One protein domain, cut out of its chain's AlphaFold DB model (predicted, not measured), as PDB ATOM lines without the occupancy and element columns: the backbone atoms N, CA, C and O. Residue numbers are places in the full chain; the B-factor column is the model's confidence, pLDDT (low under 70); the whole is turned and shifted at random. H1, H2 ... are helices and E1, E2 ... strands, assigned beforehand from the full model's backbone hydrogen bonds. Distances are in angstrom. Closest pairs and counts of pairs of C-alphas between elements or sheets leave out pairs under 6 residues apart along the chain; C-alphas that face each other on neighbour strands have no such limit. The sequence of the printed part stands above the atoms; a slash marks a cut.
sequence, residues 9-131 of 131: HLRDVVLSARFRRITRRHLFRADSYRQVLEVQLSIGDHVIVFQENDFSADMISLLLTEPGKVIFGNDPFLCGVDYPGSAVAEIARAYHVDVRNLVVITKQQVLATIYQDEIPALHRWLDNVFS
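This is residues 9 to 131 of the 131 residues of an uncharacterized protein of Arcanobacterium phocae (UniProt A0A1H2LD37). A long, twisted two-stranded arm, the hairpin E1 and E2, reaches out from a body made of a second small sheet, E4 E5 E6, and three helices; the arm's far end, residues 24 to 32, sticks out. H3 packs along E1 with H1 beside it, and H2 covers part of the small sheet. The printed part has 123 residues, in the order E1 E2 E3 H1 E4 H2 E5 E6 H3, with two antiparallel sheets, E1 E2 E3 and E4 E5 E6; the class is mixed. It is only just compact, close to loose, with a radius of gyration of the C-alphas of 16.1 A, and spans 55 by 29 by 27 A.

E1, residues 14 to 24, begins at C-alpha 14 (-58.602, 16.511, 33.222) and is 30.0 A long. E2 is residues 32 to 43, 33.8 A, and E3 46 to 51, 16.6 A. H1 is 57 to 65, E4 77 to 79, H2 87 to 94, E5 102 to 105 and E6 110 to 114. H3, 119 to 130, 16.2 A, ends at C-alpha 130 (-55.137, 29.939, 43.809).

E1 E2 E3 is a strongly twisted meander, each strand the antiparallel neighbour of the one before; N 18 and O 38 are 2.9 A apart, N 41 and O 48 2.8 A. H3 is on it, at a height over the sheet of 10.4 A. H1 touches H3, closest C-alphas Leu 63 and His 123 at 6.3 A, at a shallow tilt of 16 degrees, opposite ways. In E4 E5 E6, N 77 and O 105 are 2.9 A apart, N 104 and O 112 2.9 A. H2 is on this sheet, across the strands at 74 degrees to E5 on the local plane. In H2 and H3 every O i to N i+4 pair is within hydrogen-bond range; in H1 2 of 5 are, with 6 of 6 O i to N i+3 pairs.

The C-alphas farthest apart, Phe 28 and His 96, are 55.6 A apart. The printed part has no cut. The link H1 to E4 is long. No printed residue is under 70 in pLDDT.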
ATOM      1  N   HIS A   9     -60.292  20.702  30.921       96.12
ATOM      2  CA  HIS A   9     -60.088  19.571  30.025       96.12
ATOM      3  C   HIS A   9     -58.937  19.886  29.071       96.12
ATOM      4  O   HIS A   9     -59.036  20.805  28.259       96.12
ATOM      5  N   LEU A  10     -57.857  19.121  29.193       95.38
ATOM      6  CA  LEU A  10     -56.742  19.063  28.254       95.38
ATOM      7  C   LEU A  10     -56.847  17.769  27.438       95.38
ATOM      8  O   LEU A  10     -57.730  16.945  27.688       95.38
ATOM      9  N   ARG A  11     -55.957  17.580  26.462       94.75
ATOM     10  CA  ARG A  11     -55.972  16.409  25.572       94.75
ATOM     11  C   ARG A  11     -55.921  15.081  26.328       94.75
ATOM     12  O   ARG A  11     -56.802  14.246  26.142       94.75
ATOM     13  N   ASP A  12     -54.926  14.931  27.197       92.94
ATOM     14  CA  ASP A  12     -54.656  13.673  27.908       92.94
ATOM     15  C   ASP A  12     -55.052  13.730  29.391       92.94
ATOM     16  O   ASP A  12     -54.967  12.734  30.114       92.94
ATOM     17  N   VAL A  13     -55.454  14.911  29.868       95.38
ATOM     18  CA  VAL A  13     -55.573  15.218  31.292       95.38
ATOM     19  C   VAL A  13     -56.841  16.013  31.577       95.38
ATOM     20  O   VAL A  13     -57.132  16.998  30.903       95.38
ATOM     21  N   VAL A  14     -57.553  15.659  32.645       96.75
ATOM     22  CA  VAL A  14     -58.602  16.511  33.222       96.75
ATOM     23  C   VAL A  14     -58.175  16.981  34.607       96.75
ATOM     24  O   VAL A  14     -57.905  16.157  35.481       96.75
ATOM     25  N   LEU A  15     -58.139  18.297  34.821       95.62
ATOM     26  CA  LEU A  15     -57.884  18.901  36.125       95.62
ATOM     27  C   LEU A  15     -59.186  19.395  36.754       95.62
ATOM     28  O   LEU A  15     -60.027  20.005  36.099       95.62
ATOM     29  N   SER A  16     -59.342  19.160  38.049       94.88
ATOM     30  CA  SER A  16     -60.438  19.689  38.859       94.88
ATOM     31  C   SER A  16     -59.909  20.118  40.221       94.88
ATOM     32  O   SER A  16     -58.893  19.601  40.678       94.88
ATOM     33  N   ALA A  17     -60.570  21.066  40.879       93.25
ATOM     34  CA  ALA A  17     -60.191  21.517  42.212       93.25
ATOM     35  C   ALA A  17     -61.397  21.450  43.142       93.25
ATOM     36  O   ALA A  17     -62.525  21.729  42.735       93.25
ATOM     37  N   ARG A  18     -61.169  21.075  44.401       89.69
ATOM     38  CA  ARG A  18     -62.226  21.037  45.414       89.69
ATOM     39  C   ARG A  18     -61.689  21.353  46.800       89.69
ATOM     40  O   ARG A  18     -60.590  20.945  47.169       89.69
ATOM     41  N   PHE A  19     -62.522  21.993  47.614       88.00
ATOM     42  CA  PHE A  19     -62.240  22.155  49.036       88.00
ATOM     43  C   PHE A  19     -62.662  20.910  49.812       88.00
ATOM     44  O   PHE A  19     -63.833  20.526  49.823       88.00
ATOM     45  N   ARG A  20     -61.719  20.307  50.533       85.81
ATOM     46  CA  ARG A  20     -61.963  19.186  51.437       85.81
ATOM     47  C   ARG A  20     -61.851  19.637  52.886       85.81
ATOM     48  O   ARG A  20     -60.921  20.337  53.275       85.81
ATOM     49  N   ARG A  21     -62.783  19.191  53.728       86.75
ATOM     50  CA  ARG A  21     -62.680  19.359  55.181       86.75
ATOM     51  C   ARG A  21     -61.848  18.221  55.764       86.75
ATOM     52  O   ARG A  21     -62.255  17.063  55.697       86.75
ATOM     53  N   ILE A  22     -60.714  18.554  56.369       86.38
ATOM     54  CA  ILE A  22     -59.910  17.623  57.158       86.38
ATOM     55  C   ILE A  22     -60.208  17.868  58.634       86.38
ATOM     56  O   ILE A  22     -60.021  18.971  59.149       86.38
ATOM     57  N   THR A  23     -60.668  16.822  59.316       87.81
ATOM     58  CA  THR A  23     -60.889  16.836  60.763       87.81
ATOM     59  C   THR A  23     -59.679  16.230  61.454       87.81
ATOM     60  O   THR A  23     -59.349  15.064  61.248       87.81
ATOM     61  N   ARG A  24     -59.033  17.017  62.310       87.62
ATOM     62  CA  ARG A  24     -57.994  16.547  63.218       87.62
ATOM     63  C   ARG A  24     -58.635  16.248  64.564       87.62
ATOM     64  O   ARG A  24     -59.061  17.167  65.267       87.62
ATOM     65  N   ARG A  25     -58.682  14.958  64.893       89.62
ATOM     66  CA  ARG A  25     -59.165  14.489  66.188       89.62
ATOM     67  C   ARG A  25     -58.109  14.689  67.258       89.62
ATOM     68  O   ARG A  25     -56.922  14.479  66.998       89.62
ATOM     69  N   HIS A  26     -58.539  15.067  68.454       87.56
ATOM     70  CA  HIS A  26     -57.645  15.219  69.599       87.56
ATOM     71  C   HIS A  26     -58.110  14.337  70.757       87.56
ATOM     72  O   HIS A  26     -59.300  14.153  70.966       87.56
ATOM     73  N   LEU A  27     -57.163  13.799  71.530       88.19
ATOM     74  CA  LEU A  27     -57.474  12.889  72.642       88.19
ATOM     75  C   LEU A  27     -58.026  13.612  73.883       88.19
ATOM     76  O   LEU A  27     -58.834  13.048  74.609       88.19
ATOM     77  N   PHE A  28     -57.593  14.854  74.127       92.31
ATOM     78  CA  PHE A  28     -57.891  15.606  75.361       92.31
ATOM     79  C   PHE A  28     -58.433  17.018  75.100       92.31
ATOM     80  O   PHE A  28     -58.425  17.871  75.983       92.31
ATOM     81  N   ARG A  29     -58.838  17.308  73.861       87.44
ATOM     82  CA  ARG A  29     -59.394  18.603  73.442       87.44
ATOM     83  C   ARG A  29     -60.453  18.366  72.374       87.44
ATOM     84  O   ARG A  29     -60.497  17.290  71.789       87.44
ATOM     85  N   ALA A  30     -61.276  19.377  72.118       89.06
ATOM     86  CA  ALA A  30     -62.245  19.327  71.032       89.06
ATOM     87  C   ALA A  30     -61.555  19.113  69.675       89.06
ATOM     88  O   ALA A  30     -60.466  19.643  69.431       89.06
ATOM     89  N   ASP A  31     -62.215  18.363  68.794       91.88
ATOM     90  CA  ASP A  31     -61.792  18.189  67.409       91.88
ATOM     91  C   ASP A  31     -61.658  19.546  66.714       91.88
ATOM     92  O   ASP A  31     -62.491  20.442  66.860       91.88
ATOM     93  N   SER A  32     -60.611  19.685  65.907       89.38
ATOM     94  CA  SER A  32     -60.407  20.859  65.059       89.38
ATOM     95  C   SER A  32     -60.594  20.473  63.602       89.38
ATOM     96  O   SER A  32     -60.231  19.366  63.206       89.38
ATOM     97  N   TYR A  33     -61.095  21.387  62.782       87.62
ATOM     98  CA  TYR A  33     -61.203  21.177  61.346       87.62
ATOM     99  C   TYR A  33     -60.464  22.269  60.584       87.62
ATOM    100  O   TYR A  33     -60.427  23.421  61.009       87.62
ATOM    101  N   ARG A  34     -59.900  21.892  59.439       87.00
ATOM    102  CA  ARG A  34     -59.333  22.805  58.449       87.00
ATOM    103  C   ARG A  34     -59.938  22.477  57.088       87.00
ATOM    104  O   ARG A  34     -60.154  21.305  56.777       87.00
ATOM    105  N   GLN A  35     -60.237  23.501  56.297       86.62
ATOM    106  CA  GLN A  35     -60.493  23.329  54.869       86.62
ATOM    107  C   GLN A  35     -59.153  23.363  54.137       86.62
ATOM    108  O   GLN A  35     -58.322  24.222  54.428       86.62
ATOM    109  N   VAL A  36     -58.938  22.405  53.246       87.62
ATOM    110  CA  VAL A  36     -57.773  22.350  52.360       87.62
ATOM    111  C   VAL A  36     -58.255  22.286  50.922       87.62
ATOM    112  O   VAL A  36     -59.296  21.686  50.647       87.62
ATOM    113  N   LEU A  37     -57.512  22.911  50.021       90.12
ATOM    114  CA  LEU A  37     -57.736  22.806  48.589       90.12
ATOM    115  C   LEU A  37     -56.987  21.578  48.056       90.12
ATOM    116  O   LEU A  37     -55.798  21.407  48.320       90.12
ATOM    117  N   GLU A  38     -57.697  20.705  47.346       91.50
ATOM    118  CA  GLU A  38     -57.124  19.576  46.612       91.50
ATOM    119  C   GLU A  38     -57.318  19.824  45.113       91.50
ATOM    120  O   GLU A  38     -58.441  20.091  44.676       91.50
ATOM    121  N   VAL A  39     -56.248  19.686  44.330       93.56
ATOM    122  CA  VAL A  39     -56.311  19.643  42.865       93.56
ATOM    123  C   VAL A  39     -56.206  18.185  42.438       93.56
ATOM    124  O   VAL A  39     -55.243  17.498  42.767       93.56
ATOM    125  N   GLN A  40     -57.212  17.690  41.729       94.06
ATOM    126  CA  GLN A  40     -57.238  16.337  41.191       94.06
ATOM    127  C   GLN A  40     -56.935  16.370  39.701       94.06
ATOM    128  O   GLN A  40     -57.591  17.083  38.942       94.06
ATOM    129  N   LEU A  41     -55.975  15.554  39.298       95.44
ATOM    130  CA  LEU A  41     -55.552  15.361  37.926       95.44
ATOM    131  C   LEU A  41     -55.927  13.934  37.511       95.44
ATOM    132  O   LEU A  41     -55.481  12.972  38.135       95.44
ATOM    133  N   SER A  42     -56.766  13.798  36.488       95.94
ATOM    134  CA  SER A  42     -57.265  12.510  35.986       95.94
ATOM    135  C   SER A  42     -56.666  12.197  34.615       95.94
ATOM    136  O   SER A  42     -56.734  13.040  33.721       95.94
ATOM    137  N   ILE A  43     -56.099  10.998  34.458       94.50
ATOM    138  CA  ILE A  43     -55.463  10.478  33.232       94.50
ATOM    139  C   ILE A  43     -55.973   9.055  33.003       94.50
ATOM    140  O   ILE A  43     -55.503   8.118  33.651       94.50
ATOM    141  N   GLY A  44     -56.940   8.871  32.103       89.94
ATOM    142  CA  GLY A  44     -57.620   7.578  31.965       89.94
ATOM    143  C   GLY A  44     -58.175   7.105  33.316       89.94
ATOM    144  O   GLY A  44     -58.946   7.827  33.947       89.94
ATOM    145  N   ASP A  45     -57.728   5.937  33.784       86.75
ATOM    146  CA  ASP A  45     -58.113   5.363  35.085       86.75
ATOM    147  C   ASP A  45     -57.247   5.849  36.268       86.75
ATOM    148  O   ASP A  45     -57.500   5.499  37.424       86.75
ATOM    149  N   HIS A  46     -56.209   6.651  36.013       88.75
ATOM    150  CA  HIS A  46     -55.343   7.197  37.053       88.75
ATOM    151  C   HIS A  46     -55.890   8.517  37.594       88.75
ATOM    152  O   HIS A  46     -56.196   9.436  36.839       88.75
ATOM    153  N   VAL A  47     -55.934   8.640  38.922       93.25
ATOM    154  CA  VAL A  47     -56.264   9.890  39.619       93.25
ATOM    155  C   VAL A  47     -55.114  10.260  40.543       93.25
ATOM    156  O   VAL A  47     -54.756   9.499  41.441       93.25
ATOM    157  N   ILE A  48     -54.554  11.445  40.331       93.44
ATOM    158  CA  ILE A  48     -53.464  12.020  41.118       93.44
ATOM    159  C   ILE A  48     -54.021  13.214  41.882       93.44
ATOM    160  O   ILE A  48     -54.774  14.016  41.333       93.44
ATOM    161  N   VAL A  49     -53.683  13.321  43.166       92.56
ATOM    162  CA  VAL A  49     -54.167  14.401  44.031       92.56
ATOM    163  C   VAL A  49     -52.986  15.230  44.503       92.56
ATOM    164  O   VAL A  49     -52.140  14.734  45.243       92.56
ATOM    165  N   PHE A  50     -52.983  16.495  44.110       92.44
ATOM    166  CA  PHE A  50     -52.063  17.513  44.590       92.44
ATOM    167  C   PHE A  50     -52.710  18.296  45.735       92.44
ATOM    168  O   PHE A  50     -53.916  18.574  45.735       92.44
ATOM    169  N   GLN A  51     -51.904  18.631  46.731       90.31
ATOM    170  CA  GLN A  51     -52.283  19.475  47.855       90.31
ATOM    171  C   GLN A  51     -52.072  20.949  47.504       90.31
ATOM    172  O   GLN A  51     -51.255  21.288  46.657       90.31
ATOM    173  N   GLU A  52     -52.757  21.837  48.224       87.50
ATOM    174  CA  GLU A  52     -52.573  23.293  48.135       87.50
ATOM    175  C   GLU A  52     -51.091  23.711  48.131       87.50
ATOM    176  O   GLU A  52     -50.664  24.486  47.284       87.50
ATOM    177  N   ASN A  53     -50.286  23.129  49.025       88.88
ATOM    178  CA  ASN A  53     -48.867  23.464  49.172       88.88
ATOM    179  C   ASN A  53     -47.980  22.986  48.014       88.88
ATOM    180  O   ASN A  53     -46.817  23.379  47.958       88.88
ATOM    181  N   ASP A  54     -48.485  22.118  47.136       91.94
ATOM    182  CA  ASP A  54     -47.737  21.689  45.956       91.94
ATOM    183  C   ASP A  54     -47.669  22.803  44.905       91.94
ATOM    184  O   ASP A  54     -46.818  22.733  44.023       91.94
ATOM    185  N   PHE A  55     -48.516  23.835  45.013       92.12
ATOM    186  CA  PHE A  55     -48.566  24.979  44.108       92.12
ATOM    187  C   PHE A  55     -48.131  26.256  44.828       92.12
ATOM    188  O   PHE A  55     -48.769  26.706  45.777       92.12
ATOM    189  N   SER A  56     -47.055  26.880  44.350       91.88
ATOM    190  CA  SER A  56     -46.678  28.235  44.758       91.88
ATOM    191  C   SER A  56     -46.959  29.227  43.633       91.88
ATOM    192  O   SER A  56     -46.870  28.879  42.456       91.88
ATOM    193  N   ALA A  57     -47.256  30.480  43.990       91.38
ATOM    194  CA  ALA A  57     -47.473  31.551  43.015       91.38
ATOM    195  C   ALA A  57     -46.269  31.730  42.069       91.38
ATOM    196  O   ALA A  57     -46.447  31.946  40.869       91.38
ATOM    197  N   ASP A  58     -45.050  31.554  42.588       92.25
ATOM    198  CA  ASP A  58     -43.818  31.601  41.795       92.25
ATOM    199  C   ASP A  58     -43.761  30.453  40.774       92.25
ATOM    200  O   ASP A  58     -43.439  30.677  39.609       92.25
ATOM    201  N   MET A  59     -44.117  29.225  41.179       92.12
ATOM    202  CA  MET A  59     -44.143  28.070  40.271       92.12
ATOM    203  C   MET A  59     -45.253  28.181  39.224       92.12
ATOM    204  O   MET A  59     -45.036  27.811  38.072       92.12
ATOM    205  N   ILE A  60     -46.424  28.712  39.593       94.56
ATOM    206  CA  ILE A  60     -47.508  28.978  38.638       94.56
ATOM    207  C   ILE A  60     -47.033  30.001  37.601       94.56
ATOM    208  O   ILE A  60     -47.117  29.726  36.409       94.56
ATOM    209  N   SER A  61     -46.435  31.113  38.035       92.94
ATOM    210  CA  SER A  61     -45.924  32.158  37.135       92.94
ATOM    211  C   SER A  61     -44.870  31.630  36.151       92.94
ATOM    212  O   SER A  61     -44.833  32.038  34.987       92.94
ATOM    213  N   LEU A  62     -44.034  30.678  36.588       94.12
ATOM    214  CA  LEU A  62     -43.023  30.042  35.740       94.12
ATOM    215  C   LEU A  62     -43.607  29.223  34.584       94.12
ATOM    216  O   LEU A  62     -42.900  29.009  33.602       94.12
ATOM    217  N   LEU A  63     -44.881  28.810  34.631       94.38
ATOM    218  CA  LEU A  63     -45.509  28.095  33.514       94.38
ATOM    219  C   LEU A  63     -45.469  28.908  32.213       94.38
ATOM    220  O   LEU A  63     -45.320  28.327  31.142       94.38
ATOM    221  N   LEU A  64     -45.594  30.237  32.277       93.06
ATOM    222  CA  LEU A  64     -45.590  31.079  31.074       93.06
ATOM    223  C   LEU A  64     -44.187  31.490  30.625       93.06
ATOM    224  O   LEU A  64     -43.989  31.757  29.440       93.06
ATOM    225  N   THR A  65     -43.229  31.573  31.548       93.19
ATOM    226  CA  THR A  65     -41.882  32.078  31.253       93.19
ATOM    227  C   THR A  65     -40.883  30.955  31.000       93.19
ATOM    228  O   THR A  65     -40.140  31.012  30.022       93.19
ATOM    229  N   GLU A  66     -40.876  29.922  31.842       94.19
ATOM    230  CA  GLU A  66     -39.924  28.808  31.808       94.19
ATOM    231  C   GLU A  66     -40.605  27.467  32.166       94.19
ATOM    232  O   GLU A  66     -40.220  26.812  33.141       94.19
ATOM    233  N   PRO A  67     -41.590  26.997  31.369       93.31
ATOM    234  CA  PRO A  67     -42.353  25.781  31.674       93.31
ATOM    235  C   PRO A  67     -41.478  24.529  31.809       93.31
ATOM    236  O   PRO A  67     -41.768  23.654  32.617       93.31
ATOM    237  N   GLY A  68     -40.357  24.454  31.086       93.81
ATOM    238  CA  GLY A  68     -39.409  23.342  31.193       93.81
ATOM    239  C   GLY A  68     -38.820  23.145  32.598       93.81
ATOM    240  O   GLY A  68     -38.300  22.067  32.877       93.81
ATOM    241  N   LYS A  69     -38.934  24.154  33.478       92.38
ATOM    242  CA  LYS A  69     -38.370  24.173  34.832       92.38
ATOM    243  C   LYS A  69     -39.408  24.112  35.955       92.38
ATOM    244  O   LYS A  69     -39.013  24.192  37.122       92.38
ATOM    245  N   VAL A  70     -40.695  23.947  35.650       94.94
ATOM    246  CA  VAL A  70     -41.723  23.809  36.692       94.94
ATOM    247  C   VAL A  70     -41.748  22.402  37.287       94.94
ATOM    248  O   VAL A  70     -41.546  21.419  36.574       94.94
ATOM    249  N   ILE A  71     -42.042  22.295  38.585       94.62
ATOM    250  CA  ILE A  71     -42.305  21.025  39.278       94.62
ATOM    251  C   ILE A  71     -43.437  21.244  40.280       94.62
ATOM    252  O   ILE A  71     -43.340  22.118  41.138       94.62
ATOM    253  N   PHE A  72     -44.467  20.409  40.201       94.38
ATOM    254  CA  PHE A  72     -45.567  20.336  41.154       94.38
ATOM    255  C   PHE A  72     -45.690  18.910  41.702       94.38
ATOM    256  O   PHE A  72     -45.640  17.930  40.948       94.38
ATOM    257  N   GLY A  73     -45.902  18.801  43.014       89.62
ATOM    258  CA  GLY A  73     -46.140  17.539  43.717       89.62
ATOM    259  C   GLY A  73     -44.889  16.721  44.044       89.62
ATOM    260  O   GLY A  73     -43.755  17.153  43.847       89.62
ATOM    261  N   ASN A  74     -45.121  15.520  44.581       83.94
ATOM    262  CA  ASN A  74     -44.093  14.583  45.031       83.94
ATOM    263  C   ASN A  74     -44.458  13.138  44.641       83.94
ATOM    264  O   ASN A  74     -44.992  12.410  45.471       83.94
ATOM    265  N   ASP A  75     -44.139  12.736  43.403       83.88
ATOM    266  CA  ASP A  75     -44.322  11.388  42.820       83.88
ATOM    267  C   ASP A  75     -45.743  10.784  42.977       83.88
ATOM    268  O   ASP A  75     -46.046  10.178  44.007       83.88
ATOM    269  N   PRO A  76     -46.612  10.850  41.948       89.88
ATOM    270  CA  PRO A  76     -46.359  11.413  40.620       89.88
ATOM    271  C   PRO A  76     -46.181  12.938  40.631       89.88
ATOM    272  O   PRO A  76     -46.778  13.640  41.444       89.88
ATOM    273  N   PHE A  77     -45.362  13.447  39.711       91.00
ATOM    274  CA  PHE A  77     -45.091  14.876  39.536       91.00
ATOM    275  C   PHE A  77     -45.793  15.399  38.286       91.00
ATOM    276  O   PHE A  77     -45.883  14.678  37.295       91.00
ATOM    277  N   LEU A  78     -46.219  16.661  38.308       95.94
ATOM    278  CA  LEU A  78     -46.449  17.444  37.094       95.94
ATOM    279  C   LEU A  78     -45.245  18.369  36.915       95.94
ATOM    280  O   LEU A  78     -45.032  19.252  37.742       95.94
ATOM    281  N   CYS A  79     -44.442  18.176  35.876       96.31
ATOM    282  CA  CYS A  79     -43.219  18.953  35.701       96.31
ATOM    283  C   CYS A  79     -42.847  19.196  34.240       96.31
ATOM    284  O   CYS A  79     -43.339  18.528  33.332       96.31
ATOM    285  N   GLY A  80     -41.959  20.162  34.020       96.50
ATOM    286  CA  GLY A  80     -41.215  20.275  32.774       96.50
ATOM    287  C   GLY A  80     -40.145  19.188  32.663       96.50
ATOM    288  O   GLY A  80     -39.942  18.381  33.572       96.50
ATOM    289  N   VAL A  81     -39.447  19.152  31.531       94.94
ATOM    290  CA  VAL A  81     -38.441  18.110  31.252       94.94
ATOM    291  C   VAL A  81     -37.040  18.675  30.990       94.94
ATOM    292  O   VAL A  81     -36.124  17.917  30.666       94.94
ATOM    293  N   ASP A  82     -36.838  19.986  31.170       94.44
ATOM    294  CA  ASP A  82     -35.552  20.669  30.959       94.44
ATOM    295  C   ASP A  82     -34.633  20.550  32.188       94.44
ATOM    296  O   ASP A  82     -34.215  21.525  32.813       94.44
ATOM    297  N   TYR A  83     -34.324  19.301  32.548       92.31
ATOM    298  CA  TYR A  83     -33.437  18.946  33.657       92.31
ATOM    299  C   TYR A  83     -32.321  18.007  33.175       92.31
ATOM    300  O   TYR A  83     -32.404  16.788  33.385       92.31
ATOM    301  N   PRO A  84     -31.279  18.528  32.502       91.31
ATOM    302  CA  PRO A  84     -30.210  17.709  31.936       91.31
ATOM    303  C   PRO A  84     -29.564  16.777  32.969       91.31
ATOM    304  O   PRO A  84     -29.199  17.200  34.062       91.31
ATOM    305  N   GLY A  85     -29.416  15.496  32.615       90.56
ATOM    306  CA  GLY A  85     -28.816  14.477  33.488       90.56
ATOM    307  C   GLY A  85     -29.705  14.000  34.643       90.56
ATOM    308  O   GLY A  85     -29.236  13.240  35.486       90.56
ATOM    309  N   SER A  86     -30.970  14.429  34.704       92.69
ATOM    310  CA  SER A  86     -31.940  13.915  35.676       92.69
ATOM    311  C   SER A  86     -32.682  12.681  35.158       92.69
ATOM    312  O   SER A  86     -32.889  12.520  33.953       92.69
ATOM    313  N   ALA A  87     -33.190  11.864  36.086       91.56
ATOM    314  CA  ALA A  87     -34.066  10.737  35.761       91.56
ATOM    315  C   ALA A  87     -35.336  11.176  35.003       91.56
ATOM    316  O   ALA A  87     -35.781  10.480  34.095       91.56
ATOM    317  N   VAL A  88     -35.893  12.352  35.325       92.12
ATOM    318  CA  VAL A  88     -37.064  12.916  34.627       92.12
ATOM    319  C   VAL A  88     -36.754  13.142  33.150       92.12
ATOM    320  O   VAL A  88     -37.517  12.702  32.295       92.12
ATOM    321  N   ALA A  89     -35.618  13.770  32.836       93.31
ATOM    322  CA  ALA A  89     -35.228  14.035  31.454       93.31
ATOM    323  C   ALA A  89     -34.906  12.750  30.675       93.31
ATOM    324  O   ALA A  89     -35.174  12.672  29.476       93.31
ATOM    325  N   GLU A  90     -34.345  11.731  31.331       94.75
ATOM    326  CA  GLU A  90     -34.096  10.426  30.711       94.75
ATOM    327  C   GLU A  90     -35.397   9.697  30.360       94.75
ATOM    328  O   GLU A  90     -35.559   9.255  29.221       94.75
ATOM    329  N   ILE A  91     -36.341   9.630  31.304       95.50
ATOM    330  CA  ILE A  91     -37.657   9.024  31.081       95.50
ATOM    331  C   ILE A  91     -38.407   9.803  29.993       95.50
ATOM    332  O   ILE A  91     -38.855   9.209  29.018       95.50
ATOM    333  N   ALA A  92     -38.479  11.133  30.085       94.19
ATOM    334  CA  ALA A  92     -39.137  11.972  29.082       94.19
ATOM    335  C   ALA A  92     -38.564  11.765  27.669       94.19
ATOM    336  O   ALA A  92     -39.317  11.647  26.700       94.19
ATOM    337  N   ARG A  93     -37.234  11.641  27.543       94.56
ATOM    338  CA  ARG A  93     -36.569  11.358  26.262       94.56
ATOM    339  C   ARG A  93     -36.945   9.987  25.707       94.56
ATOM    340  O   ARG A  93     -37.152   9.871  24.501       94.56
ATOM    341  N   ALA A  94     -37.046   8.967  26.560       95.94
ATOM    342  CA  ALA A  94     -37.463   7.625  26.150       95.94
ATOM    343  C   ALA A  94     -38.909   7.597  25.618       95.94
ATOM    344  O   ALA A  94     -39.226   6.782  24.758       95.94
ATOM    345  N   TYR A  95     -39.754   8.522  26.082       95.00
ATOM    346  CA  TYR A  95     -41.127   8.730  25.612       95.00
ATOM    347  C   TYR A  95     -41.241   9.790  24.498       95.00
ATOM    348  O   TYR A  95     -42.349  10.164  24.122       95.00
ATOM    349  N   HIS A  96     -40.118  10.272  23.948       94.62
ATOM    350  CA  HIS A  96     -40.070  11.284  22.884       94.62
ATOM    351  C   HIS A  96     -40.794  12.603  23.216       94.62
ATOM    352  O   HIS A  96     -41.348  13.255  22.332       94.62
ATOM    353  N   VAL A  97     -40.776  13.015  24.485       94.38
ATOM    354  CA  VAL A  97     -41.396  14.273  24.916       94.38
ATOM    355  C   VAL A  97     -40.500  15.462  24.553       94.38
ATOM    356  O   VAL A  97     -39.309  15.477  24.868       94.38
ATOM    357  N   ASP A  98     -41.086  16.471  23.903       92.81
ATOM    358  CA  ASP A  98     -40.421  17.743  23.599       92.81
ATOM    359  C   ASP A  98     -40.208  18.592  24.865       92.81
ATOM    360  O   ASP A  98     -41.064  18.640  25.747       92.81
ATOM    361  N   VAL A  99     -39.085  19.316  24.929       91.69
ATOM    362  CA  VAL A  99     -38.694  20.139  26.090       91.69
ATOM    363  C   VAL A  99     -39.670  21.268  26.423       91.69
ATOM    364  O   VAL A  99     -39.646  21.798  27.532       91.69
ATOM    365  N   ARG A 100     -40.515  21.658  25.464       92.62
ATOM    366  CA  ARG A 100     -41.525  22.711  25.620       92.62
ATOM    367  C   ARG A 100     -42.827  22.212  26.240       92.62
ATOM    368  O   ARG A 100     -43.675  23.035  26.577       92.62
ATOM    369  N   ASN A 101     -42.998  20.898  26.358       95.44
ATOM    370  CA  ASN A 101     -44.166  20.283  26.972       95.44
ATOM    371  C   ASN A 101     -43.924  20.032  28.464       95.44
ATOM    372  O   ASN A 101     -42.785  19.945  28.928       95.44
ATOM    373  N   LEU A 102     -45.016  19.864  29.202       97.38
ATOM    374  CA  LEU A 102     -44.983  19.328  30.559       97.38
ATOM    375  C   LEU A 102     -45.380  17.855  30.533       97.38
ATOM    376  O   LEU A 102     -46.052  17.387  29.612       97.38
ATOM    377  N   VAL A 103     -45.006  17.132  31.577       97.06
ATOM    378  CA  VAL A 103     -45.363  15.732  31.772       97.06
ATOM    379  C   VAL A 103     -45.969  15.522  33.139       97.06
ATOM    380  O   VAL A 103     -45.555  16.128  34.127       97.06
ATOM    381  N   VAL A 104     -46.916  14.595  33.194       96.44
ATOM    382  CA  VAL A 104     -47.263  13.922  34.437       96.44
ATOM    383  C   VAL A 104     -46.469  12.630  34.478       96.44
ATOM    384  O   VAL A 104     -46.612  11.793  33.590       96.44
ATOM    385  N   ILE A 105     -45.596  12.479  35.466       94.88
ATOM    386  CA  ILE A 105     -44.546  11.459  35.463       94.88
ATOM    387  C   ILE A 105     -44.409  10.793  36.833       94.88
ATOM    388  O   ILE A 105     -44.476  11.449  37.873       94.88
ATOM    389  N   THR A 106     -44.200   9.477  36.835       92.94
ATOM    390  CA  THR A 106     -43.736   8.730  38.014       92.94
ATOM    391  C   THR A 106     -42.236   8.490  37.917       92.94
ATOM    392  O   THR A 106     -41.611   8.727  36.886       92.94
ATOM    393  N   LYS A 107     -41.635   7.899  38.948       89.56
ATOM    394  CA  LYS A 107     -40.235   7.435  38.884       89.56
ATOM    395  C   LYS A 107     -39.917   6.430  37.764       89.56
ATOM    396  O   LYS A 107     -38.749   6.096  37.594       89.56
ATOM    397  N   GLN A 108     -40.911   5.902  37.047       91.38
ATOM    398  CA  GLN A 108     -40.730   4.842  36.051       91.38
ATOM    399  C   GLN A 108     -41.234   5.212  34.654       91.38
ATOM    400  O   GLN A 108     -40.717   4.678  33.676       91.38
ATOM    401  N   GLN A 109     -42.247   6.073  34.537       94.50
ATOM    402  CA  GLN A 109     -42.904   6.325  33.253       94.50
ATOM    403  C   GLN A 109     -43.597   7.682  33.189       94.50
ATOM    404  O   GLN A 109     -44.052   8.212  34.205       94.50
ATOM    405  N   VAL A 110     -43.741   8.194  31.966       95.56
ATOM    406  CA  VAL A 110     -44.667   9.286  31.656       95.56
ATOM    407  C   VAL A 110     -46.090   8.725  31.635       95.56
ATOM    408  O   VAL A 110     -46.358   7.738  30.956       95.56
ATOM    409  N   LEU A 111     -46.993   9.352  32.387       95.38
ATOM    410  CA  LEU A 111     -48.418   9.024  32.433       95.38
ATOM    411  C   LEU A 111     -49.225   9.845  31.424       95.38
ATOM    412  O   LEU A 111     -50.138   9.315  30.803       95.38
ATOM    413  N   ALA A 112     -48.895  11.128  31.263       96.38
ATOM    414  CA  ALA A 112     -49.539  12.022  30.303       96.38
ATOM    415  C   ALA A 112     -48.608  13.165  29.900       96.38
ATOM    416  O   ALA A 112     -47.667  13.494  30.628       96.38
ATOM    417  N   THR A 113     -48.913  13.797  28.768       96.69
ATOM    418  CA  THR A 113     -48.237  15.009  28.300       96.69
ATOM    419  C   THR A 113     -49.224  16.172  28.308       96.69
ATOM    420  O   THR A 113     -50.381  16.014  27.933       96.69
ATOM    421  N   ILE A 114     -48.767  17.344  28.738       97.31
ATOM    422  CA  ILE A 114     -49.479  18.607  28.531       97.31
ATOM    423  C   ILE A 114     -48.691  19.381  27.485       97.31
ATOM    424  O   ILE A 114     -47.516  19.705  27.690       97.31
ATOM    425  N   TYR A 115     -49.323  19.637  26.347       96.56
ATOM    426  CA  TYR A 115     -48.653  20.231  25.203       96.56
ATOM    427  C   TYR A 115     -48.419  21.727  25.408       96.56
ATOM    428  O   TYR A 115     -49.164  22.402  26.118       96.56
ATOM    429  N   GLN A 116     -47.387  22.267  24.758       96.00
ATOM    430  CA  GLN A 116     -47.013  23.678  24.872       96.00
ATOM    431  C   GLN A 116     -48.197  24.645  24.656       96.00
ATOM    432  O   GLN A 116     -48.303  25.659  25.347       96.00
ATOM    433  N   ASP A 117     -49.096  24.344  23.718       96.75
ATOM    434  CA  ASP A 117     -50.276  25.159  23.408       96.75
ATOM    435  C   ASP A 117     -51.357  25.132  24.505       96.75
ATOM    436  O   ASP A 117     -52.198  26.029  24.572       96.75
ATOM    437  N   GLU A 118     -51.306  24.153  25.407       97.50
ATOM    438  CA  GLU A 118     -52.232  23.984  26.530       97.50
ATOM    439  C   GLU A 118     -51.753  24.688  27.809       97.50
ATOM    440  O   GLU A 118     -52.560  25.006  28.688       97.50
ATOM    441  N   ILE A 119     -50.455  24.999  27.906       96.94
ATOM    442  CA  ILE A 119     -49.843  25.630  29.085       96.94
ATOM    443  C   ILE A 119     -50.517  26.965  29.463       96.94
ATOM    444  O   ILE A 119     -50.802  27.163  30.646       96.94
ATOM    445  N   PRO A 120     -50.882  27.867  28.525       97.31
ATOM    446  CA  PRO A 120     -51.608  29.088  28.879       97.31
ATOM    447  C   PRO A 120     -53.019  28.844  29.438       97.31
ATOM    448  O   PRO A 120     -53.547  29.672  30.182       97.31
ATOM    449  N   ALA A 121     -53.676  27.740  29.066       97.44
ATOM    450  CA  ALA A 121     -54.960  27.361  29.654       97.44
ATOM    451  C   ALA A 121     -54.765  26.811  31.073       97.44
ATOM    452  O   ALA A 121     -55.493  27.218  31.978       97.44
ATOM    453  N   LEU A 122     -53.739  25.977  31.275       97.12
ATOM    454  CA  LEU A 122     -53.344  25.476  32.591       97.12
ATOM    455  C   LEU A 122     -52.994  26.614  33.558       97.12
ATOM    456  O   LEU A 122     -53.532  26.645  34.660       97.12
ATOM    457  N   HIS A 123     -52.162  27.571  33.137       96.62
ATOM    458  CA  HIS A 123     -51.796  28.728  33.957       96.62
ATOM    459  C   HIS A 123     -53.028  29.517  34.401       96.62
ATOM    460  O   HIS A 123     -53.231  29.718  35.589       96.62
ATOM    461  N   ARG A 124     -53.894  29.920  33.458       95.62
ATOM    462  CA  ARG A 124     -55.121  30.673  33.781       95.62
ATOM    463  C   ARG A 124     -56.039  29.915  34.732       95.62
ATOM    464  O   ARG A 124     -56.705  30.528  35.562       95.62
ATOM    465  N   TRP A 125     -56.108  28.596  34.586       96.25
ATOM    466  CA  TRP A 125     -56.910  27.772  35.474       96.25
ATOM    467  C   TRP A 125     -56.318  27.727  36.884       96.25
ATOM    468  O   TRP A 125     -57.050  27.967  37.837       96.25
ATOM    469  N   LEU A 126     -55.008  27.500  37.018       95.12
ATOM    470  CA  LEU A 126     -54.315  27.520  38.309       95.12
ATOM    471  C   LEU A 126     -54.389  28.897  38.977       95.12
ATOM    472  O   LEU A 126     -54.691  28.964  40.163       95.12
ATOM    473  N   ASP A 127     -54.227  29.986  38.226       93.00
ATOM    474  CA  ASP A 127     -54.446  31.340  38.740       93.00
ATOM    475  C   ASP A 127     -55.846  31.479  39.337       93.00
ATOM    476  O   ASP A 127     -55.994  31.920  40.467       93.00
ATOM    477  N   ASN A 128     -56.892  31.056  38.625       91.75
ATOM    478  CA  ASN A 128     -58.264  31.132  39.131       91.75
ATOM    479  C   ASN A 128     -58.513  30.222  40.353       91.75
ATOM    480  O   ASN A 128     -59.424  30.473  41.135       91.75
ATOM    481  N   VAL A 129     -57.734  29.151  40.507       91.56
ATOM    482  CA  VAL A 129     -57.824  28.227  41.647       91.56
ATOM    483  C   VAL A 129     -57.148  28.797  42.897       91.56
ATOM    484  O   VAL A 129     -57.642  28.569  44.001       91.56
ATOM    485  N   PHE A 130     -56.032  29.511  42.726       88.81
ATOM    486  CA  PHE A 130     -55.137  29.939  43.809       88.81
ATOM    487  C   PHE A 130     -55.085  31.467  44.036       88.81
ATOM    488  O   PHE A 130     -54.279  31.914  44.855       88.81
ATOM    489  N   SER A 131     -55.912  32.258  43.337       79.81
ATOM    490  CA  SER A 131     -56.037  33.722  43.515       79.81
ATOM    491  C   SER A 131     -57.033  34.153  44.589       79.81
ATOM    492  O   SER A 131     -57.931  33.363  44.963       79.81
TER     493      SER A 131